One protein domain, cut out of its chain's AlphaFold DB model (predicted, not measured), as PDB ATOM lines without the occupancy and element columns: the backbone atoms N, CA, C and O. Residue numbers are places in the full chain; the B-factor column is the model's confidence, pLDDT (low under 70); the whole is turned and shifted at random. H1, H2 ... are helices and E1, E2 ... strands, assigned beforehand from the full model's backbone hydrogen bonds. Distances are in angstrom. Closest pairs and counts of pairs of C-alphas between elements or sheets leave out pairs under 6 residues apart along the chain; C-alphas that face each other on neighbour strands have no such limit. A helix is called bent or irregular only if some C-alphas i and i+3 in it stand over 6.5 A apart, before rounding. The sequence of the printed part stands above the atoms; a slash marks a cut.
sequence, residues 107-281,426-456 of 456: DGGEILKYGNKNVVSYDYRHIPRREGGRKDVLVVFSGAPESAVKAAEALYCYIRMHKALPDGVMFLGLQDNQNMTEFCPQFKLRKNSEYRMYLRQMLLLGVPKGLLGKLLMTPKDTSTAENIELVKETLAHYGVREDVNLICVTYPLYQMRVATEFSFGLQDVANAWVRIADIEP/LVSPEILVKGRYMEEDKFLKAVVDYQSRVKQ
ATOM      1  N   ASP A 107     344.974 242.675 403.108       83.25
ATOM      2  CA  ASP A 107     344.775 242.844 404.558       83.25
ATOM      3  C   ASP A 107     343.827 244.023 404.879       83.25
ATOM      4  O   ASP A 107     344.049 245.168 404.495       83.25
ATOM      5  N   GLY A 108     342.679 243.732 405.497       85.62
ATOM      6  CA  GLY A 108     341.532 244.651 405.561       85.62
ATOM      7  C   GLY A 108     341.862 246.096 405.984       85.62
ATOM      8  O   GLY A 108     342.664 246.329 406.882       85.62
ATOM      9  N   GLY A 109     341.181 247.081 405.386       91.31
ATOM     10  CA  GLY A 109     341.371 248.507 405.676       91.31
ATOM     11  C   GLY A 109     341.722 249.349 404.449       91.31
ATOM     12  O   GLY A 109     341.619 248.898 403.310       91.31
ATOM     13  N   GLU A 110     342.095 250.613 404.663       91.81
ATOM     14  CA  GLU A 110     342.598 251.472 403.584       91.81
ATOM     15  C   GLU A 110     344.050 251.093 403.256       91.81
ATOM     16  O   GLU A 110     344.921 251.183 404.116       91.81
ATOM     17  N   ILE A 111     344.302 250.677 402.011       89.12
ATOM     18  CA  ILE A 111     345.632 250.270 401.536       89.12
ATOM     19  C   ILE A 111     346.452 251.501 401.139       89.12
ATOM     20  O   ILE A 111     347.601 251.667 401.542       89.12
ATOM     21  N   LEU A 112     345.880 252.337 400.269       87.69
ATOM     22  CA  LEU A 112     346.546 253.504 399.700       87.69
ATOM     23  C   LEU A 112     345.531 254.507 399.154       87.69
ATOM     24  O   LEU A 112     344.354 254.195 398.962       87.69
ATOM     25  N   LYS A 113     346.007 255.715 398.845       85.88
ATOM     26  CA  LYS A 113     345.202 256.793 398.271       85.88
ATOM     27  C   LYS A 113     345.938 257.470 397.119       85.88
ATOM     28  O   LYS A 113     347.062 257.933 397.294       85.88
ATOM     29  N   TYR A 114     345.280 257.565 395.965       78.31
ATOM     30  CA  TYR A 114     345.734 258.321 394.798       78.31
ATOM     31  C   TYR A 114     344.766 259.479 394.537       78.31
ATOM     32  O   TYR A 114     343.597 259.272 394.209       78.31
ATOM     33  N   GLY A 115     345.240 260.715 394.713       78.25
ATOM     34  CA  GLY A 115     344.395 261.907 394.602       78.25
ATOM     35  C   GLY A 115     343.211 261.861 395.577       78.25
ATOM     36  O   GLY A 115     343.388 261.743 396.791       78.25
ATOM     37  N   ASN A 116     341.988 261.944 395.049       83.12
ATOM     38  CA  ASN A 116     340.749 261.838 395.827       83.12
ATOM     39  C   ASN A 116     340.227 260.395 395.973       83.12
ATOM     40  O   ASN A 116     339.231 260.188 396.669       83.12
ATOM     41  N   LYS A 117     340.875 259.399 395.357       88.06
ATOM     42  CA  LYS A 117     340.422 258.005 395.365       88.06
ATOM     43  C   LYS A 117     341.249 257.176 396.332       88.06
ATOM     44  O   LYS A 117     342.468 257.078 396.204       88.06
ATOM     45  N   ASN A 118     340.577 256.558 397.292       91.62
ATOM     46  CA  ASN A 118     341.190 255.554 398.144       91.62
ATOM     47  C   ASN A 118     341.034 254.153 397.551       91.62
ATOM     48  O   ASN A 118     340.132 253.896 396.747       91.62
ATOM     49  N   VAL A 119     341.897 253.251 397.997       92.94
ATOM     50  CA  VAL A 119     341.833 251.814 397.755       92.94
ATOM     51  C   VAL A 119     341.600 251.143 399.089       92.94
ATOM     52  O   VAL A 119     342.374 251.334 400.023       92.94
ATOM     53  N   VAL A 120     340.525 250.369 399.174       95.19
ATOM     54  CA  VAL A 120     340.103 249.712 400.412       95.19
ATOM     55  C   VAL A 120     340.065 248.209 400.189       95.19
ATOM     56  O   VAL A 120     339.605 247.746 399.143       95.19
ATOM     57  N   SER A 121     340.549 247.470 401.179       96.38
ATOM     58  CA  SER A 121     340.448 246.025 401.293       96.38
ATOM     59  C   SER A 121     339.388 245.642 402.319       96.38
ATOM     60  O   SER A 121     339.300 246.241 403.392       96.38
ATOM     61  N   TYR A 122     338.589 244.630 402.010       95.25
ATOM     62  CA  TYR A 122     337.644 244.012 402.941       95.25
ATOM     63  C   TYR A 122     337.563 242.515 402.665       95.25
ATOM     64  O   TYR A 122     337.798 242.094 401.534       95.25
ATOM     65  N   ASP A 123     337.192 241.715 403.671       95.56
ATOM     66  CA  ASP A 123     336.949 240.274 403.494       95.56
ATOM     67  C   ASP A 123     336.015 240.055 402.294       95.56
ATOM     68  O   ASP A 123     334.933 240.649 402.215       95.56
ATOM     69  N   TYR A 124     336.423 239.195 401.356       95.56
ATOM     70  CA  TYR A 124     335.658 238.879 400.149       95.56
ATOM     71  C   TYR A 124     334.237 238.351 400.421       95.56
ATOM     72  O   TYR A 124     333.384 238.377 399.534       95.56
ATOM     73  N   ARG A 125     333.958 237.877 401.641       95.38
ATOM     74  CA  ARG A 125     332.632 237.427 402.094       95.38
ATOM     75  C   ARG A 125     331.803 238.546 402.728       95.38
ATOM     76  O   ARG A 125     330.608 238.354 402.929       95.38
ATOM     77  N   HIS A 126     332.403 239.698 403.023       96.19
ATOM     78  CA  HIS A 126     331.781 240.829 403.719       96.19
ATOM     79  C   HIS A 126     331.905 242.135 402.925       96.19
ATOM     80  O   HIS A 126     332.254 243.188 403.454       96.19
ATOM     81  N   ILE A 127     331.592 242.058 401.634       97.19
ATOM     82  CA  ILE A 127     331.677 243.179 400.698       97.19
ATOM     83  C   ILE A 127     330.581 244.217 401.011       97.19
ATOM     84  O   ILE A 127     329.397 243.858 400.993       97.19
ATOM     85  N   PRO A 128     330.917 245.496 401.262       96.69
ATOM     86  CA  PRO A 128     329.931 246.565 401.402       96.69
ATOM     87  C   PRO A 128     329.158 246.792 400.102       96.69
ATOM     88  O   PRO A 128     329.729 246.745 399.014       96.69
ATOM     89  N   ARG A 129     327.860 247.081 400.209       96.81
ATOM     90  CA  ARG A 129     327.030 247.406 399.047       96.81
ATOM     91  C   ARG A 129     327.098 248.889 398.727       96.81
ATOM     92  O   ARG A 129     326.785 249.715 399.583       96.81
ATOM     93  N   ARG A 130     327.410 249.194 397.470       95.06
ATOM     94  CA  ARG A 130     327.399 250.524 396.866       95.06
ATOM     95  C   ARG A 130     328.056 251.571 397.748       95.06
ATOM     96  O   ARG A 130     327.492 252.636 398.005       95.06
ATOM     97  N   GLU A 131     329.244 251.245 398.254       94.75
ATOM     98  CA  GLU A 131     330.013 252.148 399.105       94.75
ATOM     99  C   GLU A 131     330.127 253.512 398.410       94.75
ATOM    100  O   GLU A 131     330.508 253.580 397.244       94.75
ATOM    101  N   GLY A 132     329.798 254.608 399.094       92.25
ATOM    102  CA  GLY A 132     329.804 255.950 398.498       92.25
ATOM    103  C   GLY A 132     328.757 256.181 397.396       92.25
ATOM    104  O   GLY A 132     328.920 257.105 396.613       92.25
ATOM    105  N   GLY A 133     327.713 255.350 397.302       92.25
ATOM    106  CA  GLY A 133     326.643 255.470 396.300       92.25
ATOM    107  C   GLY A 133     326.974 254.889 394.919       92.25
ATOM    108  O   GLY A 133     326.205 255.078 393.982       92.25
ATOM    109  N   ARG A 134     328.099 254.179 394.794       93.75
ATOM    110  CA  ARG A 134     328.692 253.719 393.525       93.75
ATOM    111  C   ARG A 134     328.171 252.341 393.121       93.75
ATOM    112  O   ARG A 134     327.823 251.557 393.993       93.75
ATOM    113  N   LYS A 135     328.119 252.010 391.830       93.62
ATOM    114  CA  LYS A 135     327.775 250.645 391.377       93.62
ATOM    115  C   LYS A 135     328.873 249.652 391.752       93.62
ATOM    116  O   LYS A 135     330.048 249.999 391.710       93.62
ATOM    117  N   ASP A 136     328.507 248.411 392.049       96.25
ATOM    118  CA  ASP A 136     329.467 247.372 392.431       96.25
ATOM    119  C   ASP A 136     329.728 246.411 391.267       96.25
ATOM    120  O   ASP A 136     328.816 245.728 390.796       96.25
ATOM    121  N   VAL A 137     330.980 246.320 390.818       95.81
ATOM    122  CA  VAL A 137     331.409 245.397 389.761       95.81
ATOM    123  C   VAL A 137     332.470 244.457 390.314       95.81
ATOM    124  O   VAL A 137     333.529 244.905 390.744       95.81
ATOM    125  N   LEU A 138     332.217 243.147 390.275       96.69
ATOM    126  CA  LEU A 138     333.242 242.155 390.610       96.69
ATOM    127  C   LEU A 138     334.223 242.030 389.440       96.69
ATOM    128  O   LEU A 138     333.793 241.798 388.316       96.69
ATOM    129  N   VAL A 139     335.523 242.150 389.695       94.88
ATOM    130  CA  VAL A 139     336.583 242.016 388.686       94.88
ATOM    131  C   VAL A 139     337.411 240.775 389.004       94.88
ATOM    132  O   VAL A 139     338.140 240.749 389.992       94.88
ATOM    133  N   VAL A 140     337.293 239.737 388.181       93.31
ATOM    134  CA  VAL A 140     337.886 238.411 388.410       93.31
ATOM    135  C   VAL A 140     339.088 238.206 387.493       93.31
ATOM    136  O   VAL A 140     338.924 238.160 386.273       93.31
ATOM    137  N   PHE A 141     340.285 238.073 388.066       84.69
ATOM    138  CA  PHE A 141     341.529 237.868 387.311       84.69
ATOM    139  C   PHE A 141     342.673 237.381 388.213       84.69
ATOM    140  O   PHE A 141     342.511 237.413 389.432       84.69
ATOM    141  N   SER A 142     343.794 236.937 387.618       73.38
ATOM    142  CA  SER A 142     345.173 236.863 388.180       73.38
ATOM    143  C   SER A 142     345.961 235.612 387.753       73.38
ATOM    144  O   SER A 142     346.936 235.255 388.414       73.38
ATOM    145  N   GLY A 143     345.518 234.868 386.743       72.50
ATOM    146  CA  GLY A 143     346.095 233.584 386.326       72.50
ATOM    147  C   GLY A 143     345.787 232.419 387.272       72.50
ATOM    148  O   GLY A 143     345.950 231.259 386.902       72.50
ATOM    149  N   ALA A 144     345.306 232.697 388.489       80.75
ATOM    150  CA  ALA A 144     345.047 231.677 389.495       80.75
ATOM    151  C   ALA A 144     343.743 230.922 389.185       80.75
ATOM    152  O   ALA A 144     342.701 231.565 389.008       80.75
ATOM    153  N   PRO A 145     343.744 229.576 389.183       76.62
ATOM    154  CA  PRO A 145     342.564 228.758 388.878       76.62
ATOM    155  C   PRO A 145     341.341 228.986 389.783       76.62
ATOM    156  O   PRO A 145     340.232 228.570 389.437       76.62
ATOM    157  N   GLU A 146     341.527 229.612 390.946       85.44
ATOM    158  CA  GLU A 146     340.513 229.722 392.002       85.44
ATOM    159  C   GLU A 146     339.825 231.087 392.095       85.44
ATOM    160  O   GLU A 146     338.809 231.195 392.785       85.44
ATOM    161  N   SER A 147     340.299 232.116 391.381       90.81
ATOM    162  CA  SER A 147     339.739 233.475 391.480       90.81
ATOM    163  C   SER A 147     338.229 233.504 391.200       90.81
ATOM    164  O   SER A 147     337.463 234.082 391.968       90.81
ATOM    165  N   ALA A 148     337.758 232.801 390.163       93.00
ATOM    166  CA  ALA A 148     336.326 232.720 389.841       93.00
ATOM    167  C   ALA A 148     335.499 231.931 390.859       93.00
ATOM    168  O   ALA A 148     334.320 232.214 391.072       93.00
ATOM    169  N   VAL A 149     336.117 230.936 391.489       92.12
ATOM    170  CA  VAL A 149     335.479 230.093 392.499       92.12
ATOM    171  C   VAL A 149     335.217 230.924 393.762       92.12
ATOM    172  O   VAL A 149     334.108 230.912 394.295       92.12
ATOM    173  N   LYS A 150     336.195 231.745 394.164       94.12
ATOM    174  CA  LYS A 150     336.052 232.730 395.246       94.12
ATOM    175  C   LYS A 150     335.112 233.882 394.883       94.12
ATOM    176  O   LYS A 150     334.354 234.330 395.736       94.12
ATOM    177  N   ALA A 151     335.078 234.309 393.621       96.94
ATOM    178  CA  ALA A 151     334.134 235.328 393.157       96.94
ATOM    179  C   ALA A 151     332.672 234.853 393.216       96.94
ATOM    180  O   ALA A 151     331.782 235.625 393.570       96.94
ATOM    181  N   ALA A 152     332.411 233.580 392.905       97.31
ATOM    182  CA  ALA A 152     331.080 232.998 393.059       97.31
ATOM    183  C   ALA A 152     330.650 232.950 394.533       97.31
ATOM    184  O   ALA A 152     329.521 233.319 394.852       97.31
ATOM    185  N   GLU A 153     331.549 232.555 395.438       97.06
ATOM    186  CA  GLU A 153     331.291 232.609 396.881       97.06
ATOM    187  C   GLU A 153     331.003 234.041 397.356       97.06
ATOM    188  O   GLU A 153     329.982 234.273 398.009       97.06
ATOM    189  N   ALA A 154     331.837 235.010 396.959       97.88
ATOM    190  CA  ALA A 154     331.639 236.429 397.250       97.88
ATOM    191  C   ALA A 154     330.248 236.914 396.814       97.88
ATOM    192  O   ALA A 154     329.558 237.591 397.574       97.88
ATOM    193  N   LEU A 155     329.798 236.519 395.620       98.50
ATOM    194  CA  LEU A 155     328.477 236.860 395.091       98.50
ATOM    195  C   LEU A 155     327.343 236.298 395.959       98.50
ATOM    196  O   LEU A 155     326.400 237.023 396.282       98.50
ATOM    197  N   TYR A 156     327.409 235.029 396.372       98.56
ATOM    198  CA  TYR A 156     326.364 234.451 397.225       98.56
ATOM    199  C   TYR A 156     326.342 235.067 398.630       98.56
ATOM    200  O   TYR A 156     325.258 235.276 399.189       98.56
ATOM    201  N   CYS A 157     327.510 235.404 399.183       98.31
ATOM    202  CA  CYS A 157     327.624 236.157 400.431       98.31
ATOM    203  C   CYS A 157     327.056 237.578 400.293       98.31
ATOM    204  O   CYS A 157     326.285 238.018 401.148       98.31
ATOM    205  N   TYR A 158     327.326 238.252 399.174       98.50
ATOM    206  CA  TYR A 158     326.758 239.560 398.850       98.50
ATOM    207  C   TYR A 158     325.219 239.509 398.815       98.50
ATOM    208  O   TYR A 158     324.561 240.317 399.471       98.50
ATOM    209  N   ILE A 159     324.623 238.503 398.155       98.56
ATOM    210  CA  ILE A 159     323.161 238.296 398.167       98.56
ATOM    211  C   ILE A 159     322.655 238.049 399.593       98.56
ATOM    212  O   ILE A 159     321.625 238.597 399.991       98.56
ATOM    213  N   ARG A 160     323.373 237.250 400.390       97.25
ATOM    214  CA  ARG A 160     322.980 236.942 401.771       97.25
ATOM    215  C   ARG A 160     322.879 238.188 402.634       97.25
ATOM    216  O   ARG A 160     321.936 238.284 403.424       97.25
ATOM    217  N   MET A 161     323.838 239.093 402.493       96.94
ATOM    218  CA  MET A 161     323.915 240.328 403.269       96.94
ATOM    219  C   MET A 161     322.923 241.374 402.774       96.94
ATOM    220  O   MET A 161     322.219 241.978 403.579       96.94
ATOM    221  N   HIS A 162     322.835 241.555 401.457       97.88
ATOM    222  CA  HIS A 162     322.205 242.741 400.875       97.88
ATOM    223  C   HIS A 162     320.896 242.468 400.152       97.88
ATOM    224  O   HIS A 162     320.225 243.412 399.737       97.88
ATOM    225  N   LYS A 163     320.549 241.189 399.967       97.88
ATOM    226  CA  LYS A 163     319.376 240.740 399.202       97.88
ATOM    227  C   LYS A 163     319.342 241.344 397.792       97.88
ATOM    228  O   LYS A 163     318.281 241.638 397.255       97.88
ATOM    229  N   ALA A 164     320.523 241.528 397.207       98.00
ATOM    230  CA  ALA A 164     320.741 242.159 395.913       98.00
ATOM    231  C   ALA A 164     321.887 241.468 395.163       98.00
ATOM    232  O   ALA A 164     322.699 240.774 395.774       98.00
ATOM    233  N   LEU A 165     321.954 241.681 393.849       97.81
ATOM    234  CA  LEU A 165     323.098 241.304 393.016       97.81
ATOM    235  C   LEU A 165     324.086 242.478 392.906       97.81
ATOM    236  O   LEU A 165     323.644 243.629 392.996       97.81
ATOM    237  N   PRO A 166     325.387 242.215 392.674       96.38
ATOM    238  CA  PRO A 166     326.278 243.243 392.146       96.38
ATOM    239  C   PRO A 166     325.777 243.716 390.771       96.38
ATOM    240  O   PRO A 166     325.063 242.996 390.066       96.38
ATOM    241  N   ASP A 167     326.167 244.924 390.373       94.19
ATOM    242  CA  ASP A 167     325.733 245.542 389.119       94.19
ATOM    243  C   ASP A 167     326.338 244.839 387.884       94.19
ATOM    244  O   ASP A 167     325.739 244.859 386.804       94.19
ATOM    245  N   GLY A 168     327.470 244.143 388.042       93.62
ATOM    246  CA  GLY A 168     328.025 243.269 387.009       93.62
ATOM    247  C   GLY A 168     329.252 242.467 387.445       93.62
ATOM    248  O   GLY A 168     329.761 242.612 388.558       93.62
ATOM    249  N   VAL A 169     329.727 241.610 386.538       94.62
ATOM    250  CA  VAL A 169     330.959 240.828 386.699       94.62
ATOM    251  C   VAL A 169     331.832 241.019 385.461       94.62
ATOM    252  O   VAL A 169     331.395 240.752 384.344       94.62
ATOM    253  N   MET A 170     333.061 241.473 385.674       92.62
ATOM    254  CA  MET A 170     334.126 241.539 384.684       92.62
ATOM    255  C   MET A 170     335.108 240.398 384.928       92.62
ATOM    256  O   MET A 170     335.448 240.073 386.062       92.62
ATOM    257  N   PHE A 171     335.600 239.815 383.850       90.69
ATOM    258  CA  PHE A 171     336.597 238.753 383.876       90.69
ATOM    259  C   PHE A 171     337.769 239.213 383.025       90.69
ATOM    260  O   PHE A 171     337.522 239.630 381.900       90.69
ATOM    261  N   LEU A 172     339.002 239.120 383.508       87.50
ATOM    262  CA  LEU A 172     340.177 239.537 382.738       87.50
ATOM    263  C   LEU A 172     341.098 238.345 382.409       87.50
ATOM    264  O   LEU A 172     340.875 237.234 382.894       87.50
ATOM    265  N   GLY A 173     342.105 238.577 381.560       81.38
ATOM    266  CA  GLY A 173     343.109 237.583 381.151       81.38
ATOM    267  C   GLY A 173     342.803 236.817 379.850       81.38
ATOM    268  O   GLY A 173     341.674 236.380 379.594       81.38
ATOM    269  N   LEU A 174     343.828 236.609 379.013       79.50
ATOM    270  CA  LEU A 174     343.754 235.823 377.770       79.50
ATOM    271  C   LEU A 174     344.554 234.520 377.894       79.50
ATOM    272  O   LEU A 174     343.977 233.434 377.930       79.50
ATOM    273  N   GLN A 175     345.875 234.642 377.942       74.31
ATOM    274  CA  GLN A 175     346.838 233.556 378.033       74.31
ATOM    275  C   GLN A 175     347.886 233.926 379.076       74.31
ATOM    276  O   GLN A 175     348.123 235.098 379.350       74.31
ATOM    277  N   ASP A 176     348.514 232.910 379.649       69.75
ATOM    278  CA  ASP A 176     349.626 233.109 380.562       69.75
ATOM    279  C   ASP A 176     350.864 233.592 379.791       69.75
ATOM    280  O   ASP A 176     351.404 232.864 378.958       69.75
ATOM    281  N   ASN A 177     351.352 234.790 380.119       62.19
ATOM    282  CA  ASN A 177     352.504 235.445 379.478       62.19
ATOM    283  C   ASN A 177     353.804 234.649 379.519       62.19
ATOM    284  O   ASN A 177     354.765 234.995 378.830       62.19
ATOM    285  N   GLN A 178     353.882 233.644 380.387       64.25
ATOM    286  CA  GLN A 178     355.078 232.832 380.561       64.25
ATOM    287  C   GLN A 178     354.934 231.445 379.930       64.25
ATOM    288  O   GLN A 178     355.904 230.681 379.960       64.25
ATOM    289  N   ASN A 179     353.788 231.172 379.285       67.94
ATOM    290  CA  ASN A 179     353.436 229.917 378.618       67.94
ATOM    291  C   ASN A 179     353.536 228.693 379.545       67.94
ATOM    292  O   ASN A 179     354.022 227.634 379.137       67.94
ATOM    293  N   MET A 180     353.101 228.839 380.801       70.50
ATOM    294  CA  MET A 180     353.026 227.732 381.765       70.50
ATOM    295  C   MET A 180     351.610 227.138 381.853       70.50
ATOM    296  O   MET A 180     351.418 226.068 382.423       70.50
ATOM    297  N   THR A 181     350.602 227.807 381.284       76.19
ATOM    298  CA  THR A 181     349.203 227.356 381.291       76.19
ATOM    299  C   THR A 181     348.755 226.901 379.904       76.19
ATOM    300  O   THR A 181     348.638 227.706 378.984       76.19
ATOM    301  N   GLU A 182     348.438 225.611 379.765       79.06
ATOM    302  CA  GLU A 182     347.882 225.042 378.533       79.06
ATOM    303  C   GLU A 182     346.367 225.297 378.440       79.06
ATOM    304  O   GLU A 182     345.594 224.847 379.293       79.06
ATOM    305  N   PHE A 183     345.935 225.981 377.377       82.62
ATOM    306  CA  PHE A 183     344.525 226.106 377.007       82.62
ATOM    307  C   PHE A 183     344.231 225.273 375.764       82.62
ATOM    308  O   PHE A 183     344.835 225.484 374.715       82.62
ATOM    309  N   CYS A 184     343.243 224.380 375.847       84.19
ATOM    310  CA  CYS A 184     342.923 223.460 374.763       84.19
ATOM    311  C   CYS A 184     341.415 223.434 374.440       84.19
ATOM    312  O   CYS A 184     340.586 223.352 375.353       84.19
ATOM    313  N   PRO A 185     341.002 223.453 373.152       86.06
ATOM    314  CA  PRO A 185     339.594 223.361 372.755       86.06
ATOM    315  C   PRO A 185     338.842 222.121 373.265       86.06
ATOM    316  O   PRO A 185     337.605 222.155 373.330       86.06
ATOM    317  N   GLN A 186     339.561 221.043 373.597       88.06
ATOM    318  CA  GLN A 186     338.984 219.785 374.086       88.06
ATOM    319  C   GLN A 186     338.781 219.756 375.612       88.06
ATOM    320  O   GLN A 186     338.018 218.924 376.105       88.06
ATOM    321  N   PHE A 187     339.420 220.664 376.355       91.12
ATOM    322  CA  PHE A 187     339.287 220.769 377.810       91.12
ATOM    323  C   PHE A 187     337.917 221.335 378.219       91.12
ATOM    324  O   PHE A 187     337.225 222.000 377.436       91.12
ATOM    325  N   LYS A 188     337.486 221.040 379.450       89.50
ATOM    326  CA  LYS A 188     336.184 221.444 380.002       89.50
ATOM    327  C   LYS A 188     336.205 222.885 380.500       89.50
ATOM    328  O   LYS A 188     335.321 223.663 380.134       89.50
ATOM    329  N   LEU A 189     337.194 223.238 381.318       89.44
ATOM    330  CA  LEU A 189     337.376 224.567 381.897       89.44
ATOM    331  C   LEU A 189     338.462 225.359 381.178       89.44
ATOM    332  O   LEU A 189     338.159 226.451 380.680       89.44
ATOM    333  N   ARG A 190     339.680 224.806 381.072       86.88
ATOM    334  CA  ARG A 190     340.880 225.418 380.465       86.88
ATOM    335  C   ARG A 190     340.792 225.435 378.938       86.88
ATOM    336  O   ARG A 190     341.637 224.916 378.216       86.88
ATOM    337  N   LYS A 191     339.727 226.047 378.427       86.56
ATOM    338  CA  LYS A 191     339.389 226.116 377.009       86.56
ATOM    339  C   LYS A 191     339.401 227.554 376.504       86.56
ATOM    340  O   LYS A 191     338.656 228.402 377.002       86.56
ATOM    341  N   ASN A 192     340.139 227.783 375.424       83.94
ATOM    342  CA  ASN A 192     340.313 229.053 374.708       83.94
ATOM    343  C   ASN A 192     341.133 230.117 375.458       83.94
ATOM    344  O   ASN A 192     342.105 230.600 374.894       83.94
ATOM    345  N   SER A 193     340.735 230.512 376.672       85.31
ATOM    346  CA  SER A 193     341.415 231.574 377.429       85.31
ATOM    347  C   SER A 193     341.109 231.534 378.928       85.31
ATOM    348  O   SER A 193     340.125 230.910 379.345       85.31
ATOM    349  N   GLU A 194     341.909 232.254 379.716       87.06
ATOM    350  CA  GLU A 194     341.737 232.442 381.165       87.06
ATOM    351  C   GLU A 194     340.372 233.063 381.498       87.06
ATOM    352  O   GLU A 194     339.574 232.483 382.235       87.06
ATOM    353  N   TYR A 195     340.026 234.166 380.837       87.69
ATOM    354  CA  TYR A 195     338.699 234.776 380.886       87.69
ATOM    355  C   TYR A 195     337.555 233.763 380.700       87.69
ATOM    356  O   TYR A 195     336.593 233.712 381.474       87.69
ATOM    357  N   ARG A 196     337.642 232.916 379.660       89.44
ATOM    358  CA  ARG A 196     336.585 231.937 379.364       89.44
ATOM    359  C   ARG A 196     336.545 230.821 380.401       89.44
ATOM    360  O   ARG A 196     335.470 230.278 380.648       89.44
ATOM    361  N   MET A 197     337.686 230.460 380.977       91.19
ATOM    362  CA  MET A 197     337.773 229.506 382.076       91.19
ATOM    363  C   MET A 197     337.016 230.033 383.301       91.19
ATOM    364  O   MET A 197     336.112 229.344 383.777       91.19
ATOM    365  N   TYR A 198     337.266 231.276 383.724       92.75
ATOM    366  CA  TYR A 198     336.552 231.903 384.842       92.75
ATOM    367  C   TYR A 198     335.043 232.001 384.619       92.75
ATOM    368  O   TYR A 198     334.255 231.609 385.486       92.75
ATOM    369  N   LEU A 199     334.631 232.431 383.423       93.62
ATOM    370  CA  LEU A 199     333.224 232.464 383.031       93.62
ATOM    371  C   LEU A 199     332.567 231.082 383.186       93.62
ATOM    372  O   LEU A 199     331.471 230.967 383.732       93.62
ATOM    373  N   ARG A 200     333.232 230.010 382.730       94.25
ATOM    374  CA  ARG A 200     332.707 228.640 382.851       94.25
ATOM    375  C   ARG A 200     332.611 228.186 384.302       94.25
ATOM    376  O   ARG A 200     331.620 227.544 384.641       94.25
ATOM    377  N   GLN A 201     333.586 228.524 385.143       95.50
ATOM    378  CA  GLN A 201     333.544 228.184 386.565       95.50
ATOM    379  C   GLN A 201     332.340 228.833 387.257       95.50
ATOM    380  O   GLN A 201     331.565 228.129 387.901       95.50
ATOM    381  N   MET A 202     332.098 230.133 387.051       97.12
ATOM    382  CA  MET A 202     330.930 230.802 387.645       97.12
ATOM    383  C   MET A 202     329.599 230.264 387.095       97.12
ATOM    384  O   MET A 202     328.648 230.087 387.854       97.12
ATOM    385  N   LEU A 203     329.534 229.918 385.801       97.06
ATOM    386  CA  LEU A 203     328.359 229.255 385.218       97.06
ATOM    387  C   LEU A 203     328.104 227.860 385.811       97.06
ATOM    388  O   LEU A 203     326.948 227.463 385.949       97.06
ATOM    389  N   LEU A 204     329.153 227.092 386.120       96.25
ATOM    390  CA  LEU A 204     329.027 225.794 386.800       96.25
ATOM    391  C   LEU A 204     328.580 225.946 388.256       96.25
ATOM    392  O   LEU A 204     327.925 225.054 388.780       96.25
ATOM    393  N   LEU A 205     328.884 227.084 388.874       97.50
ATOM    394  CA  LEU A 205     328.446 227.448 390.220       97.50
ATOM    395  C   LEU A 205     327.069 228.132 390.235       97.50
ATOM    396  O   LEU A 205     326.723 228.812 391.199       97.50
ATOM    397  N   GLY A 206     326.272 227.958 389.177       97.44
ATOM    398  CA  GLY A 206     324.877 228.394 389.117       97.44
ATOM    399  C   GLY A 206     324.657 229.885 388.868       97.44
ATOM    400  O   GLY A 206     323.508 230.317 388.880       97.44
ATOM    401  N   VAL A 207     325.703 230.679 388.613       98.19
ATOM    402  CA  VAL A 207     325.546 232.125 388.391       98.19
ATOM    403  C   VAL A 207     324.870 232.390 387.028       98.19
ATOM    404  O   VAL A 207     325.277 231.788 386.027       98.19
ATOM    405  N   PRO A 208     323.843 233.265 386.947       97.75
ATOM    406  CA  PRO A 208     323.079 233.523 385.725       97.75
ATOM    407  C   PRO A 208     323.915 234.007 384.542       97.75
ATOM    408  O   PRO A 208     324.731 234.921 384.674       97.75
ATOM    409  N   LYS A 209     323.627 233.477 383.345       96.75
ATOM    410  CA  LYS A 209     324.221 233.969 382.089       96.75
ATOM    411  C   LYS A 209     323.947 235.451 381.841       96.75
ATOM    412  O   LYS A 209     324.826 236.111 381.304       96.75
ATOM    413  N   GLY A 210     322.765 235.949 382.216       94.88
ATOM    414  CA  GLY A 210     322.412 237.368 382.077       94.88
ATOM    415  C   GLY A 210     323.397 238.264 382.826       94.88
ATOM    416  O   GLY A 210     324.048 239.105 382.209       94.88
ATOM    417  N   LEU A 211     323.625 237.966 384.111       95.69
ATOM    418  CA  LEU A 211     324.515 238.746 384.971       95.69
ATOM    419  C   LEU A 211     325.961 238.715 384.471       95.69
ATOM    420  O   LEU A 211     326.603 239.757 384.357       95.69
ATOM    421  N   LEU A 212     326.463 237.519 384.151       94.69
ATOM    422  CA  LEU A 212     327.819 237.354 383.622       94.69
ATOM    423  C   LEU A 212     327.967 237.972 382.226       94.69
ATOM    424  O   LEU A 212     329.070 238.334 381.844       94.69
ATOM    425  N   GLY A 213     326.862 238.090 381.484       91.44
ATOM    426  CA  GLY A 213     326.761 238.633 380.133       91.44
ATOM    427  C   GLY A 213     326.925 240.149 380.032       91.44
ATOM    428  O   GLY A 213     327.352 240.637 378.988       91.44
ATOM    429  N   LYS A 214     326.601 240.887 381.104       89.12
ATOM    430  CA  LYS A 214     326.497 242.358 381.096       89.12
ATOM    431  C   LYS A 214     327.783 243.082 380.730       89.12
ATOM    432  O   LYS A 214     327.711 244.127 380.103       89.12
ATOM    433  N   LEU A 215     328.927 242.557 381.162       84.31
ATOM    434  CA  LEU A 215     330.238 243.197 381.018       84.31
ATOM    435  C   LEU A 215     331.247 242.238 380.364       84.31
ATOM    436  O   LEU A 215     332.438 242.252 380.680       84.31
ATOM    437  N   LEU A 216     330.766 241.358 379.475       83.69
ATOM    438  CA  LEU A 216     331.630 240.432 378.742       83.69
ATOM    439  C   LEU A 216     332.509 241.194 377.753       83.69
ATOM    440  O   LEU A 216     332.066 241.626 376.696       83.69
ATOM    441  N   MET A 217     333.795 241.262 378.047       77.75
ATOM    442  CA  MET A 217     334.771 241.851 377.140       77.75
ATOM    443  C   MET A 217     335.179 240.923 375.993       77.75
ATOM    444  O   MET A 217     335.046 239.693 376.067       77.75
ATOM    445  N   THR A 218     335.727 241.538 374.942       73.12
ATOM    446  CA  THR A 218     336.468 240.844 373.882       73.12
ATOM    447  C   THR A 218     337.940 240.790 374.287       73.12
ATOM    448  O   THR A 218     338.566 241.843 374.383       73.12
ATOM    449  N   PRO A 219     338.507 239.604 374.549       66.19
ATOM    450  CA  PRO A 219     339.834 239.512 375.139       66.19
ATOM    451  C   PRO A 219     340.923 239.814 374.092       66.19
ATOM    452  O   PRO A 219     340.886 239.269 372.988       66.19
ATOM    453  N   LYS A 220     341.880 240.685 374.441       67.94
ATOM    454  CA  LYS A 220     343.007 241.115 373.581       67.94
ATOM    455  C   LYS A 220     344.353 241.215 374.322       67.94
ATOM    456  O   LYS A 220     345.305 241.760 373.786       67.94
ATOM    457  N   ASP A 221     344.419 240.729 375.552       65.50
ATOM    458  CA  ASP A 221     345.378 241.194 376.557       65.50
ATOM    459  C   ASP A 221     346.367 240.104 376.985       65.50
ATOM    460  O   ASP A 221     345.984 238.950 377.125       65.50
ATOM    461  N   THR A 222     347.620 240.473 377.236       66.12
ATOM    462  CA  THR A 222     348.610 239.629 377.906       66.12
ATOM    463  C   THR A 222     349.017 240.195 379.282       66.12
ATOM    464  O   THR A 222     349.138 239.459 380.255       66.12
ATOM    465  N   SER A 223     349.181 241.503 379.463       75.06
ATOM    466  CA  SER A 223     349.776 242.121 380.657       75.06
ATOM    467  C   SER A 223     348.795 242.841 381.593       75.06
ATOM    468  O   SER A 223     347.722 243.293 381.220       75.06
ATOM    469  N   THR A 224     349.204 243.101 382.838       75.50
ATOM    470  CA  THR A 224     348.399 243.906 383.775       75.50
ATOM    471  C   THR A 224     348.081 245.325 383.236       75.50
ATOM    472  O   THR A 224     347.183 245.980 383.749       75.50
ATOM    473  N   ALA A 225     348.812 245.857 382.242       78.50
ATOM    474  CA  ALA A 225     348.584 247.212 381.703       78.50
ATOM    475  C   ALA A 225     347.459 247.178 380.683       78.50
ATOM    476  O   ALA A 225     346.535 247.981 380.732       78.50
ATOM    477  N   GLU A 226     347.523 246.192 379.804       80.25
ATOM    478  CA  GLU A 226     346.464 245.877 378.862       80.25
ATOM    479  C   GLU A 226     345.167 245.498 379.605       80.25
ATOM    480  O   GLU A 226     344.098 245.936 379.188       80.25
ATOM    481  N   ASN A 227     345.248 244.835 380.770       82.62
ATOM    482  CA  ASN A 227     344.085 244.593 381.643       82.62
ATOM    483  C   ASN A 227     343.410 245.906 382.077       82.62
ATOM    484  O   ASN A 227     342.184 245.999 382.111       82.62
ATOM    485  N   ILE A 228     344.201 246.930 382.415       85.00
ATOM    486  CA  ILE A 228     343.694 248.246 382.829       85.00
ATOM    487  C   ILE A 228     343.015 248.957 381.655       85.00
ATOM    488  O   ILE A 228     341.923 249.503 381.821       85.00
ATOM    489  N   GLU A 229     343.621 248.926 380.469       85.31
ATOM    490  CA  GLU A 229     343.010 249.497 379.263       85.31
ATOM    491  C   GLU A 229     341.714 248.769 378.891       85.31
ATOM    492  O   GLU A 229     340.703 249.405 378.597       85.31
ATOM    493  N   LEU A 230     341.676 247.444 379.028       84.31
ATOM    494  CA  LEU A 230     340.477 246.650 378.779       84.31
ATOM    495  C   LEU A 230     339.336 246.990 379.750       84.31
ATOM    496  O   LEU A 230     338.169 247.039 379.349       84.31
ATOM    497  N   VAL A 231     339.653 247.280 381.016       87.94
ATOM    498  CA  VAL A 231     338.675 247.803 381.982       87.94
ATOM    499  C   VAL A 231     338.132 249.157 381.516       87.94
ATOM    500  O   VAL A 231     336.913 249.336 381.500       87.94
ATOM    501  N   LYS A 232     338.993 250.088 381.081       86.75
ATOM    502  CA  LYS A 232     338.570 251.402 380.555       86.75
ATOM    503  C   LYS A 232     337.628 251.255 379.359       86.75
ATOM    504  O   LYS A 232     336.551 251.853 379.350       86.75
ATOM    505  N   GLU A 233     338.003 250.425 378.387       85.06
ATOM    506  CA  GLU A 233     337.196 250.140 377.198       85.06
ATOM    507  C   GLU A 233     335.841 249.529 377.565       85.06
ATOM    508  O   GLU A 233     334.808 249.947 377.039       85.06
ATOM    509  N   THR A 234     335.823 248.578 378.503       84.88
ATOM    510  CA  THR A 234     334.592 247.907 378.944       84.88
ATOM    511  C   THR A 234     333.647 248.892 379.632       84.88
ATOM    512  O   THR A 234     332.463 248.942 379.302       84.88
ATOM    513  N   LEU A 235     334.155 249.723 380.547       85.62
ATOM    514  CA  LEU A 235     333.346 250.746 381.218       85.62
ATOM    515  C   LEU A 235     332.742 251.738 380.211       85.62
ATOM    516  O   LEU A 235     331.554 252.059 380.300       85.62
ATOM    517  N   ALA A 236     333.524 252.170 379.216       82.94
ATOM    518  CA  ALA A 236     333.058 253.075 378.169       82.94
ATOM    519  C   ALA A 236     332.009 252.426 377.247       82.94
ATOM    520  O   ALA A 236     330.956 253.019 376.999       82.94
ATOM    521  N   HIS A 237     332.268 251.205 376.762       81.06
ATOM    522  CA  HIS A 237     331.402 250.494 375.817       81.06
ATOM    523  C   HIS A 237     330.024 250.186 376.403       81.06
ATOM    524  O   HIS A 237     329.005 250.392 375.746       81.06
ATOM    525  N   TYR A 238     329.985 249.746 377.661       76.75
ATOM    526  CA  TYR A 238     328.741 249.405 378.349       76.75
ATOM    527  C   TYR A 238     328.052 250.613 378.999       76.75
ATOM    528  O   TYR A 238     327.097 250.452 379.757       76.75
ATOM    529  N   GLY A 239     328.507 251.834 378.689       70.81
ATOM    530  CA  GLY A 239     327.855 253.065 379.121       70.81
ATOM    531  C   GLY A 239     327.868 253.257 380.636       70.81
ATOM    532  O   GLY A 239     326.961 253.891 381.180       70.81
ATOM    533  N   VAL A 240     328.879 252.724 381.324       73.69
ATOM    534  CA  VAL A 240     329.053 252.890 382.767       73.69
ATOM    535  C   VAL A 240     329.548 254.315 383.034       73.69
ATOM    536  O   VAL A 240     330.738 254.584 383.163       73.69
ATOM    537  N   ARG A 241     328.601 255.258 383.030       68.62
ATOM    538  CA  ARG A 241     328.827 256.696 383.261       68.62
ATOM    539  C   ARG A 241     328.705 257.104 384.726       68.62
ATOM    540  O   ARG A 241     329.045 258.228 385.065       68.62
ATOM    541  N   GLU A 242     328.186 256.213 385.557       75.75
ATOM    542  CA  GLU A 242     328.104 256.392 387.004       75.75
ATOM    543  C   GLU A 242     329.403 255.928 387.662       75.75
ATOM    544  O   GLU A 242     330.136 255.111 387.099       75.75
ATOM    545  N   ASP A 243     329.655 256.422 388.868       89.88
ATOM    546  CA  ASP A 243     330.780 255.994 389.686       89.88
ATOM    547  C   ASP A 243     330.674 254.503 390.052       89.88
ATOM    548  O   ASP A 243     329.599 254.007 390.411       89.88
ATOM    549  N   VAL A 244     331.797 253.783 389.990       93.12
ATOM    550  CA  VAL A 244     331.884 252.341 390.240       93.12
ATOM    551  C   VAL A 244     332.950 251.966 391.259       93.12
ATOM    552  O   VAL A 244     334.052 252.514 391.284       93.12
ATOM    553  N   ASN A 245     332.625 250.952 392.052       96.25
ATOM    554  CA  ASN A 245     333.564 250.137 392.801       96.25
ATOM    555  C   ASN A 245     333.977 248.947 391.924       96.25
ATOM    556  O   ASN A 245     333.163 248.072 391.623       96.25
ATOM    557  N   LEU A 246     335.246 248.908 391.528       96.31
ATOM    558  CA  LEU A 246     335.885 247.761 390.890       96.31
ATOM    559  C   LEU A 246     336.424 246.841 391.985       96.31
ATOM    560  O   LEU A 246     337.490 247.083 392.544       96.31
ATOM    561  N   ILE A 247     335.656 245.811 392.313       97.38
ATOM    562  CA  ILE A 247     335.922 244.890 393.415       97.38
ATOM    563  C   ILE A 247     336.750 243.720 392.893       97.38
ATOM    564  O   ILE A 247     336.219 242.743 392.362       97.38
ATOM    565  N   CYS A 248     338.065 243.843 393.008       96.56
ATOM    566  CA  CYS A 248     339.034 242.889 392.498       96.56
ATOM    567  C   CYS A 248     339.057 241.618 393.355       96.56
ATOM    568  O   CYS A 248     339.454 241.653 394.520       96.56
ATOM    569  N   VAL A 249     338.662 240.496 392.755       95.81
ATOM    570  CA  VAL A 249     338.730 239.151 393.333       95.81
ATOM    571  C   VAL A 249     339.886 238.408 392.670       95.81
ATOM    572  O   VAL A 249     339.766 237.922 391.542       95.81
ATOM    573  N   THR A 250     341.019 238.353 393.369       91.44
ATOM    574  CA  THR A 250     342.290 237.838 392.839       91.44
ATOM    575  C   THR A 250     343.006 236.957 393.849       91.44
ATOM    576  O   THR A 250     342.699 236.983 395.040       91.44
ATOM    577  N   TYR A 251     344.019 236.223 393.389       87.94
ATOM    578  CA  TYR A 251     344.884 235.434 394.266       87.94
ATOM    579  C   TYR A 251     345.523 236.290 395.379       87.94
ATOM    580  O   TYR A 251     345.937 237.412 395.064       87.94
ATOM    581  N   PRO A 252     345.652 235.794 396.634       88.06
ATOM    582  CA  PRO A 252     346.110 236.589 397.772       88.06
ATOM    583  C   PRO A 252     347.403 237.358 397.506       88.06
ATOM    584  O   PRO A 252     347.411 238.571 397.656       88.06
ATOM    585  N   LEU A 253     348.457 236.714 396.986       88.94
ATOM    586  CA  LEU A 253     349.747 237.388 396.757       88.94
ATOM    587  C   LEU A 253     349.703 238.541 395.740       88.94
ATOM    588  O   LEU A 253     350.637 239.337 395.672       88.94
ATOM    589  N   TYR A 254     348.680 238.580 394.882       88.44
ATOM    590  CA  TYR A 254     348.552 239.579 393.821       88.44
ATOM    591  C   TYR A 254     347.774 240.817 394.267       88.44
ATOM    592  O   TYR A 254     347.802 241.826 393.567       88.44
ATOM    593  N   GLN A 255     347.093 240.768 395.410       92.06
ATOM    594  CA  GLN A 255     346.133 241.790 395.820       92.06
ATOM    595  C   GLN A 255     346.769 243.171 395.994       92.06
ATOM    596  O   GLN A 255     346.243 244.152 395.471       92.06
ATOM    597  N   MET A 256     347.937 243.254 396.632       89.81
ATOM    598  CA  MET A 256     348.661 244.519 396.796       89.81
ATOM    599  C   MET A 256     349.178 245.070 395.470       89.81
ATOM    600  O   MET A 256     349.152 246.277 395.242       89.81
ATOM    601  N   ARG A 257     349.601 244.190 394.557       88.19
ATOM    602  CA  ARG A 257     350.029 244.591 393.213       88.19
ATOM    603  C   ARG A 257     348.866 245.141 392.397       88.19
ATOM    604  O   ARG A 257     349.016 246.124 391.685       88.19
ATOM    605  N   VAL A 258     347.687 244.539 392.524       89.19
ATOM    606  CA  VAL A 258     346.465 245.074 391.918       89.19
ATOM    607  C   VAL A 258     346.108 246.419 392.538       89.19
ATOM    608  O   VAL A 258     345.842 247.371 391.807       89.19
ATOM    609  N   ALA A 259     346.164 246.522 393.868       89.88
ATOM    610  CA  ALA A 259     345.872 247.752 394.591       89.88
ATOM    611  C   ALA A 259     346.738 248.924 394.110       89.88
ATOM    612  O   ALA A 259     346.211 250.023 393.941       89.88
ATOM    613  N   THR A 260     348.031 248.709 393.845       86.81
ATOM    614  CA  THR A 260     348.910 249.755 393.302       86.81
ATOM    615  C   THR A 260     348.660 250.008 391.823       86.81
ATOM    616  O   THR A 260     348.359 251.139 391.437       86.81
ATOM    617  N   GLU A 261     348.752 248.972 390.992       86.88
ATOM    618  CA  GLU A 261     348.810 249.140 389.543       86.88
ATOM    619  C   GLU A 261     347.486 249.587 388.935       86.88
ATOM    620  O   GLU A 261     347.482 250.471 388.077       86.88
ATOM    621  N   PHE A 262     346.364 248.994 389.360       88.38
ATOM    622  CA  PHE A 262     345.054 249.382 388.834       88.38
ATOM    623  C   PHE A 262     344.728 250.805 389.256       88.38
ATOM    624  O   PHE A 262     344.270 251.599 388.442       88.38
ATOM    625  N   SER A 263     345.012 251.159 390.506       87.50
ATOM    626  CA  SER A 263     344.715 252.496 391.018       87.50
ATOM    627  C   SER A 263     345.567 253.565 390.345       87.50
ATOM    628  O   SER A 263     345.055 254.633 390.027       87.50
ATOM    629  N   PHE A 264     346.835 253.254 390.054       84.88
ATOM    630  CA  PHE A 264     347.694 254.118 389.254       84.88
ATOM    631  C   PHE A 264     347.185 254.245 387.811       84.88
ATOM    632  O   PHE A 264     347.030 255.350 387.298       84.88
ATOM    633  N   GLY A 265     346.898 253.133 387.131       85.31
ATOM    634  CA  GLY A 265     346.500 253.162 385.719       85.31
ATOM    635  C   GLY A 265     345.079 253.683 385.465       85.31
ATOM    636  O   GLY A 265     344.777 254.119 384.352       85.31
ATOM    637  N   LEU A 266     344.217 253.676 386.485       87.38
ATOM    638  CA  LEU A 266     342.848 254.202 386.451       87.38
ATOM    639  C   LEU A 266     342.722 255.591 387.100       87.38
ATOM    640  O   LEU A 266     341.602 256.071 387.298       87.38
ATOM    641  N   GLN A 267     343.836 256.256 387.428       81.94
ATOM    642  CA  GLN A 267     343.807 257.562 388.096       81.94
ATOM    643  C   GLN A 267     342.985 258.596 387.303       81.94
ATOM    644  O   GLN A 267     342.115 259.250 387.881       81.94
ATOM    645  N   ASP A 268     343.140 258.610 385.975       79.38
ATOM    646  CA  ASP A 268     342.458 259.532 385.052       79.38
ATOM    647  C   ASP A 268     341.002 259.140 384.742       79.38
ATOM    648  O   ASP A 268     340.265 259.881 384.093       79.38
ATOM    649  N   VAL A 269     340.545 257.975 385.209       81.62
ATOM    650  CA  VAL A 269     339.174 257.495 384.992       81.62
ATOM    651  C   VAL A 269     338.303 257.987 386.137       81.62
ATOM    652  O   VAL A 269     338.209 257.314 387.158       81.62
ATOM    653  N   ALA A 270     337.691 259.166 386.008       71.50
ATOM    654  CA  ALA A 270     336.973 259.852 387.097       71.50
ATOM    655  C   ALA A 270     336.034 258.945 387.923       71.50
ATOM    656  O   ALA A 270     335.995 259.063 389.143       71.50
ATOM    657  N   ASN A 271     335.398 257.971 387.271       83.19
ATOM    658  CA  ASN A 271     334.296 257.199 387.830       83.19
ATOM    659  C   ASN A 271     334.696 255.810 388.361       83.19
ATOM    660  O   ASN A 271     333.820 254.984 388.573       83.19
ATOM    661  N   ALA A 272     335.982 255.488 388.537       91.06
ATOM    662  CA  ALA A 272     336.412 254.141 388.938       91.06
ATOM    663  C   ALA A 272     337.232 254.135 390.234       91.06
ATOM    664  O   ALA A 272     338.282 254.771 390.318       91.06
ATOM    665  N   TRP A 273     336.783 253.355 391.219       93.88
ATOM    666  CA  TRP A 273     337.474 253.122 392.485       93.88
ATOM    667  C   TRP A 273     337.846 251.656 392.647       93.88
ATOM    668  O   TRP A 273     336.985 250.783 392.604       93.88
ATOM    669  N   VAL A 274     339.124 251.388 392.898       94.81
ATOM    670  CA  VAL A 274     339.627 250.028 393.111       94.81
ATOM    671  C   VAL A 274     339.322 249.579 394.537       94.81
ATOM    672  O   VAL A 274     339.557 250.309 395.503       94.81
ATOM    673  N   ARG A 275     338.793 248.369 394.677       96.94
ATOM    674  CA  ARG A 275     338.562 247.690 395.951       96.94
ATOM    675  C   ARG A 275     339.169 246.302 395.884       96.94
ATOM    676  O   ARG A 275     339.103 245.654 394.846       96.94
ATOM    677  N   ILE A 276     339.742 245.843 396.985       96.94
ATOM    678  CA  ILE A 276     340.329 244.510 397.080       96.94
ATOM    679  C   ILE A 276     339.384 243.622 397.881       96.94
ATOM    680  O   ILE A 276     339.098 243.905 399.043       96.94
ATOM    681  N   ALA A 277     338.918 242.540 397.260       96.44
ATOM    682  CA  ALA A 277     338.271 241.454 397.975       96.44
ATOM    683  C   ALA A 277     339.368 240.586 398.605       96.44
ATOM    684  O   ALA A 277     339.993 239.771 397.928       96.44
ATOM    685  N   ASP A 278     339.634 240.825 399.884       95.31
ATOM    686  CA  ASP A 278     340.676 240.167 400.662       95.31
ATOM    687  C   ASP A 278     340.393 238.670 400.788       95.31
ATOM    688  O   ASP A 278     339.293 238.262 401.159       95.31
ATOM    689  N   ILE A 279     341.397 237.853 400.476       91.31
ATOM    690  CA  ILE A 279     341.324 236.391 400.498       91.31
ATOM    691  C   ILE A 279     342.553 235.925 401.258       91.31
ATOM    692  O   ILE A 279     343.671 236.340 400.960       91.31
ATOM    693  N   GLU A 280     342.353 235.047 402.233       86.69
ATOM    694  CA  GLU A 280     343.473 234.535 403.010       86.69
ATOM    695  C   GLU A 280     344.342 233.584 402.173       86.69
ATOM    696  O   GLU A 280     343.811 232.732 401.449       86.69
ATOM    697  N   PRO A 281     345.678 233.668 402.304       84.94
ATOM    698  CA  PRO A 281     346.578 232.620 401.853       84.94
ATOM    699  C   PRO A 281     346.201 231.267 402.445       84.94
ATOM    700  O   PRO A 281     345.828 231.154 403.616       84.94
ATOM    701  N   LEU A 426     324.474 228.796 401.404       94.81
ATOM    702  CA  LEU A 426     324.619 229.973 400.541       94.81
ATOM    703  C   LEU A 426     323.746 229.854 399.292       94.81
ATOM    704  O   LEU A 426     323.224 230.859 398.812       94.81
ATOM    705  N   VAL A 427     323.544 228.638 398.794       96.19
ATOM    706  CA  VAL A 427     322.783 228.359 397.574       96.19
ATOM    707  C   VAL A 427     322.218 226.943 397.625       96.19
ATOM    708  O   VAL A 427     322.834 226.052 398.199       96.19
ATOM    709  N   SER A 428     321.045 226.703 397.040       94.50
ATOM    710  CA  SER A 428     320.499 225.346 396.989       94.50
ATOM    711  C   SER A 428     321.172 224.516 395.883       94.50
ATOM    712  O   SER A 428     321.573 225.074 394.855       94.50
ATOM    713  N   PRO A 429     321.223 223.177 396.014       94.12
ATOM    714  CA  PRO A 429     321.669 222.304 394.926       94.12
ATOM    715  C   PRO A 429     320.906 222.528 393.612       94.12
ATOM    716  O   PRO A 429     321.485 222.458 392.532       94.12
ATOM    717  N   GLU A 430     319.612 222.852 393.687       95.25
ATOM    718  CA  GLU A 430     318.812 223.155 392.499       95.25
ATOM    719  C   GLU A 430     319.288 224.429 391.787       95.25
ATOM    720  O   GLU A 430     319.394 224.443 390.558       95.25
ATOM    721  N   ILE A 431     319.604 225.485 392.541       97.12
ATOM    722  CA  ILE A 431     320.100 226.742 391.971       97.12
ATOM    723  C   ILE A 431     321.501 226.549 391.378       97.12
ATOM    724  O   ILE A 431     321.762 227.079 390.302       97.12
ATOM    725  N   LEU A 432     322.372 225.732 391.981       95.06
ATOM    726  CA  LEU A 432     323.674 225.398 391.381       95.06
ATOM    727  C   LEU A 432     323.531 224.781 389.979       95.06
ATOM    728  O   LEU A 432     324.294 225.102 389.072       95.06
ATOM    729  N   VAL A 433     322.517 223.934 389.777       93.69
ATOM    730  CA  VAL A 433     322.277 223.260 388.491       93.69
ATOM    731  C   VAL A 433     321.567 224.170 387.484       93.69
ATOM    732  O   VAL A 433     321.934 224.210 386.304       93.69
ATOM    733  N   LYS A 434     320.520 224.879 387.923       95.88
ATOM    734  CA  LYS A 434     319.588 225.592 387.031       95.88
ATOM    735  C   LYS A 434     319.825 227.101 386.958       95.88
ATOM    736  O   LYS A 434     319.404 227.718 385.983       95.88
ATOM    737  N   GLY A 435     320.500 227.692 387.942       96.69
ATOM    738  CA  GLY A 435     320.631 229.143 388.118       96.69
ATOM    739  C   GLY A 435     321.233 229.860 386.911       96.69
ATOM    740  O   GLY A 435     320.751 230.917 386.519       96.69
ATOM    741  N   ARG A 436     322.170 229.215 386.203       96.62
ATOM    742  CA  ARG A 436     322.766 229.745 384.964       96.62
ATOM    743  C   ARG A 436     321.765 230.025 383.832       96.62
ATOM    744  O   ARG A 436     322.103 230.746 382.896       96.62
ATOM    745  N   TYR A 437     320.571 229.434 383.887       97.50
ATOM    746  CA  TYR A 437     319.489 229.624 382.915       97.50
ATOM    747  C   TYR A 437     318.330 230.467 383.458       97.50
ATOM    748  O   TYR A 437     317.327 230.630 382.770       97.50
ATOM    749  N   MET A 438     318.423 230.948 384.697       98.00
ATOM    750  CA  MET A 438     317.400 231.800 385.286       98.00
ATOM    751  C   MET A 438     317.608 233.254 384.863       98.00
ATOM    752  O   MET A 438     318.740 233.724 384.752       98.00
ATOM    753  N   GLU A 439     316.498 233.972 384.707       97.56
ATOM    754  CA  GLU A 439     316.507 235.436 384.693       97.56
ATOM    755  C   GLU A 439     316.991 235.971 386.045       97.56
ATOM    756  O   GLU A 439     316.723 235.364 387.086       97.56
ATOM    757  N   GLU A 440     317.677 237.112 386.039       97.44
ATOM    758  CA  GLU A 440     318.370 237.647 387.220       97.44
ATOM    759  C   GLU A 440     317.444 237.856 388.422       97.44
ATOM    760  O   GLU A 440     317.770 237.412 389.522       97.44
ATOM    761  N   ASP A 441     316.256 238.430 388.211       97.62
ATOM    762  CA  ASP A 441     315.279 238.655 389.284       97.62
ATOM    763  C   ASP A 441     314.757 237.338 389.874       97.62
ATOM    764  O   ASP A 441     314.573 237.208 391.088       97.62
ATOM    765  N   LYS A 442     314.551 236.324 389.022       98.12
ATOM    766  CA  LYS A 442     314.107 234.990 389.456       98.12
ATOM    767  C   LYS A 442     315.208 234.274 390.228       98.12
ATOM    768  O   LYS A 442     314.921 233.653 391.249       98.12
ATOM    769  N   PHE A 443     316.448 234.374 389.756       98.56
ATOM    770  CA  PHE A 443     317.618 233.838 390.441       98.56
ATOM    771  C   PHE A 443     317.797 234.485 391.815       98.56
ATOM    772  O   PHE A 443     317.875 233.772 392.815       98.56
ATOM    773  N   LEU A 444     317.800 235.821 391.877       98.62
ATOM    774  CA  LEU A 444     317.951 236.569 393.121       98.62
ATOM    775  C   LEU A 444     316.870 236.169 394.124       98.62
ATOM    776  O   LEU A 444     317.194 235.813 395.258       98.62
ATOM    777  N   LYS A 445     315.603 236.147 393.694       98.38
ATOM    778  CA  LYS A 445     314.489 235.706 394.536       98.38
ATOM    779  C   LYS A 445     314.699 234.282 395.055       98.38
ATOM    780  O   LYS A 445     314.608 234.059 396.257       98.38
ATOM    781  N   ALA A 446     315.048 233.334 394.184       98.25
ATOM    782  CA  ALA A 446     315.259 231.942 394.577       98.25
ATOM    783  C   ALA A 446     316.394 231.780 395.608       98.25
ATOM    784  O   ALA A 446     316.245 231.031 396.578       98.25
ATOM    785  N   VAL A 447     317.511 232.495 395.426       98.38
ATOM    786  CA  VAL A 447     318.632 232.490 396.379       98.38
ATOM    787  C   VAL A 447     318.207 233.110 397.710       98.38
ATOM    788  O   VAL A 447     318.444 232.514 398.760       98.38
ATOM    789  N   VAL A 448     317.540 234.266 397.687       98.25
ATOM    790  CA  VAL A 448     317.055 234.952 398.894       98.25
ATOM    791  C   VAL A 448     316.063 234.088 399.673       98.25
ATOM    792  O   VAL A 448     316.202 233.969 400.895       98.25
ATOM    793  N   ASP A 449     315.112 233.448 398.992       97.75
ATOM    794  CA  ASP A 449     314.112 232.563 399.595       97.75
ATOM    795  C   ASP A 449     314.768 231.321 400.215       97.75
ATOM    796  O   ASP A 449     314.368 230.850 401.281       97.75
ATOM    797  N   TYR A 450     315.796 230.766 399.570       97.56
ATOM    798  CA  TYR A 450     316.569 229.660 400.133       97.56
ATOM    799  C   TYR A 450     317.360 230.091 401.375       97.56
ATOM    800  O   TYR A 450     317.199 229.502 402.443       97.56
ATOM    801  N   GLN A 451     318.159 231.153 401.271       96.88
ATOM    802  CA  GLN A 451     319.008 231.628 402.367       96.88
ATOM    803  C   GLN A 451     318.205 232.090 403.591       96.88
ATOM    804  O   GLN A 451     318.703 232.022 404.712       96.88
ATOM    805  N   SER A 452     316.975 232.573 403.394       94.25
ATOM    806  CA  SER A 452     316.081 232.958 404.495       94.25
ATOM    807  C   SER A 452     315.516 231.744 405.240       94.25
ATOM    808  O   SER A 452     315.323 231.825 406.446       94.25
ATOM    809  N   ARG A 453     315.312 230.612 404.549       92.44
ATOM    810  CA  ARG A 453     314.849 229.350 405.156       92.44
ATOM    811  C   ARG A 453     315.933 228.627 405.950       92.44
ATOM    812  O   ARG A 453     315.611 227.985 406.931       92.44
ATOM    813  N   VAL A 454     317.198 228.726 405.536       85.81
ATOM    814  CA  VAL A 454     318.326 228.044 406.208       85.81
ATOM    815  C   VAL A 454     318.812 228.793 407.462       85.81
ATOM    816  O   VAL A 454     319.548 228.236 408.268       85.81
ATOM    817  N   LYS A 455     318.426 230.066 407.638       63.41
ATOM    818  CA  LYS A 455     318.718 230.852 408.853       63.41
ATOM    819  C   LYS A 455     317.695 230.655 409.985       63.41
ATOM    820  O   LYS A 455     317.920 231.202 411.063       63.41
ATOM    821  N   GLN A 456     316.590 229.956 409.721       45.31
ATOM    822  CA  GLN A 456     315.630 229.485 410.728       45.31
ATOM    823  C   GLN A 456     316.048 228.094 411.189       45.31
ATOM    824  O   GLN A 456     315.876 227.821 412.396       45.31
TER     825      GLN A 456
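Overview. This is residues 107 to 281 and 426 to 456 of the 456 residues of an uncharacterized protein of Azospirillum sp. 51_20 (UniProt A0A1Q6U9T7). A strongly twisted sheet of six strands makes the core, with H4 and H5 over one face and H1 and H2 over the other, three layers in all. A helical hairpin, H6 and H7, is off the sheet and packs on H1 and H2 from outside, and a long loop, residues 172 to 193, swings out between E4 and H2. The printed part has 206 residues, with seven named helices and six named strands in the order E1 E2 E3 H1 E4 H2 H3 H4 E5 H5 E6 H6 H7. The sheet runs E1 E2 E6 E5 E3 E4 and is mixed, E1 alone being antiparallel to its neighbour; the class is mixed, helices and strands. The whole is compact, with a radius of gyration of the C-alphas of 16.4 A, and rounded, with spans of 45 by 44 by 35 A.

Along the chain. The sheet holds E1, residues 109 to 114, E2, 117 to 123, 19.8 A long, E6, 272 to 278, 18.7 A, E5, 244 to 249, E3, 135 to 140, and E4, 168 to 171. E1 begins with C-alpha 109 at (341.371, 248.507, 405.676). The helices are H1, residues 147 to 162, 21.9 A long, H2, 194 to 204, H3, 209 to 213, H4, 224 to 237, 19.9 A, H5, 252 to 265, 20.5 A, H6, 429 to 437, and H7, 440 to 454, 21.3 A. C-alpha 147 of H1 is at (339.739, 233.475, 391.480), and H7 ends with C-alpha 454 at (318.326, 228.044, 406.208). H5 and H6 are irregular: C-alphas 253 and 256 are 7.2 A apart, and C-alphas 433 and 436 are 7.4 A apart.

Arrangement. E5 is parallel to E6, with N 246 and O 273 at 2.8 A, and to E3, with N 247 and O 137 at 2.8 A. E3 and the edge strand E4 are parallel, with N 140 and O 170 at 2.8 A. E2 and E6 are parallel, with N 276 and O 120 at 2.9 A. E1, the other edge strand, forms an antiparallel hairpin with E2, with N 111 and O 119 at 2.8 A. E3, H1, E4 and E5, H5, E6 are strand-helix-strand units, parallel neighbour strands with a helix between, each with a right-handed crossover. H5 is over E2 and E6 at a height over the sheet of 8.2 A and runs along the strands, at 8 degrees to E6 on the local plane; its closest C-alphas to E6 are Ser 263 and Val 274, 6.0 A. On the same face, H4 touches H5 at a steep tilt of 61 degrees, with C-alphas 228 and 262 closest at 6.3 A. H1 is over E5 at a height of 8.5 A, slantwise to the strands. Its residues 147 to 152 touch H2 at a steep tilt of 47 degrees, the C-alphas of Ala 148 and Tyr 198 being closest at 5.1 A. H3 only grazes the sheet. H7 touches H1 about perpendicular, at 73 degrees, with C-alphas 160 and 451 closest at 6.7 A. H6 and H7 form a helical hairpin at a shallow tilt of 11 degrees, opposite ways, with C-alphas 435 and 443 closest at 6.0 A. H6 touches H2, with C-alphas 436 and 203 closest at 5.6 A. In H1, H2, H3, H4 and H7 every O i to N i+4 pair is within hydrogen-bond range; in H5 it is 7 of 10 and in H6 3 of 5.

Size, cuts and confidence. The two C-alphas farthest apart, those of Gln 178 and Gln 456, are 49.8 A apart. Residues 282 to 425 are not printed, and C-alphas 281 and 426 are 22.2 A apart across the cut. The links E2 to E3 and E4 to H2 are long. The mean pLDDT of the printed part is 89.0; residues 176 to 179, 219 to 222, 241 and 455 to 456 are under 70.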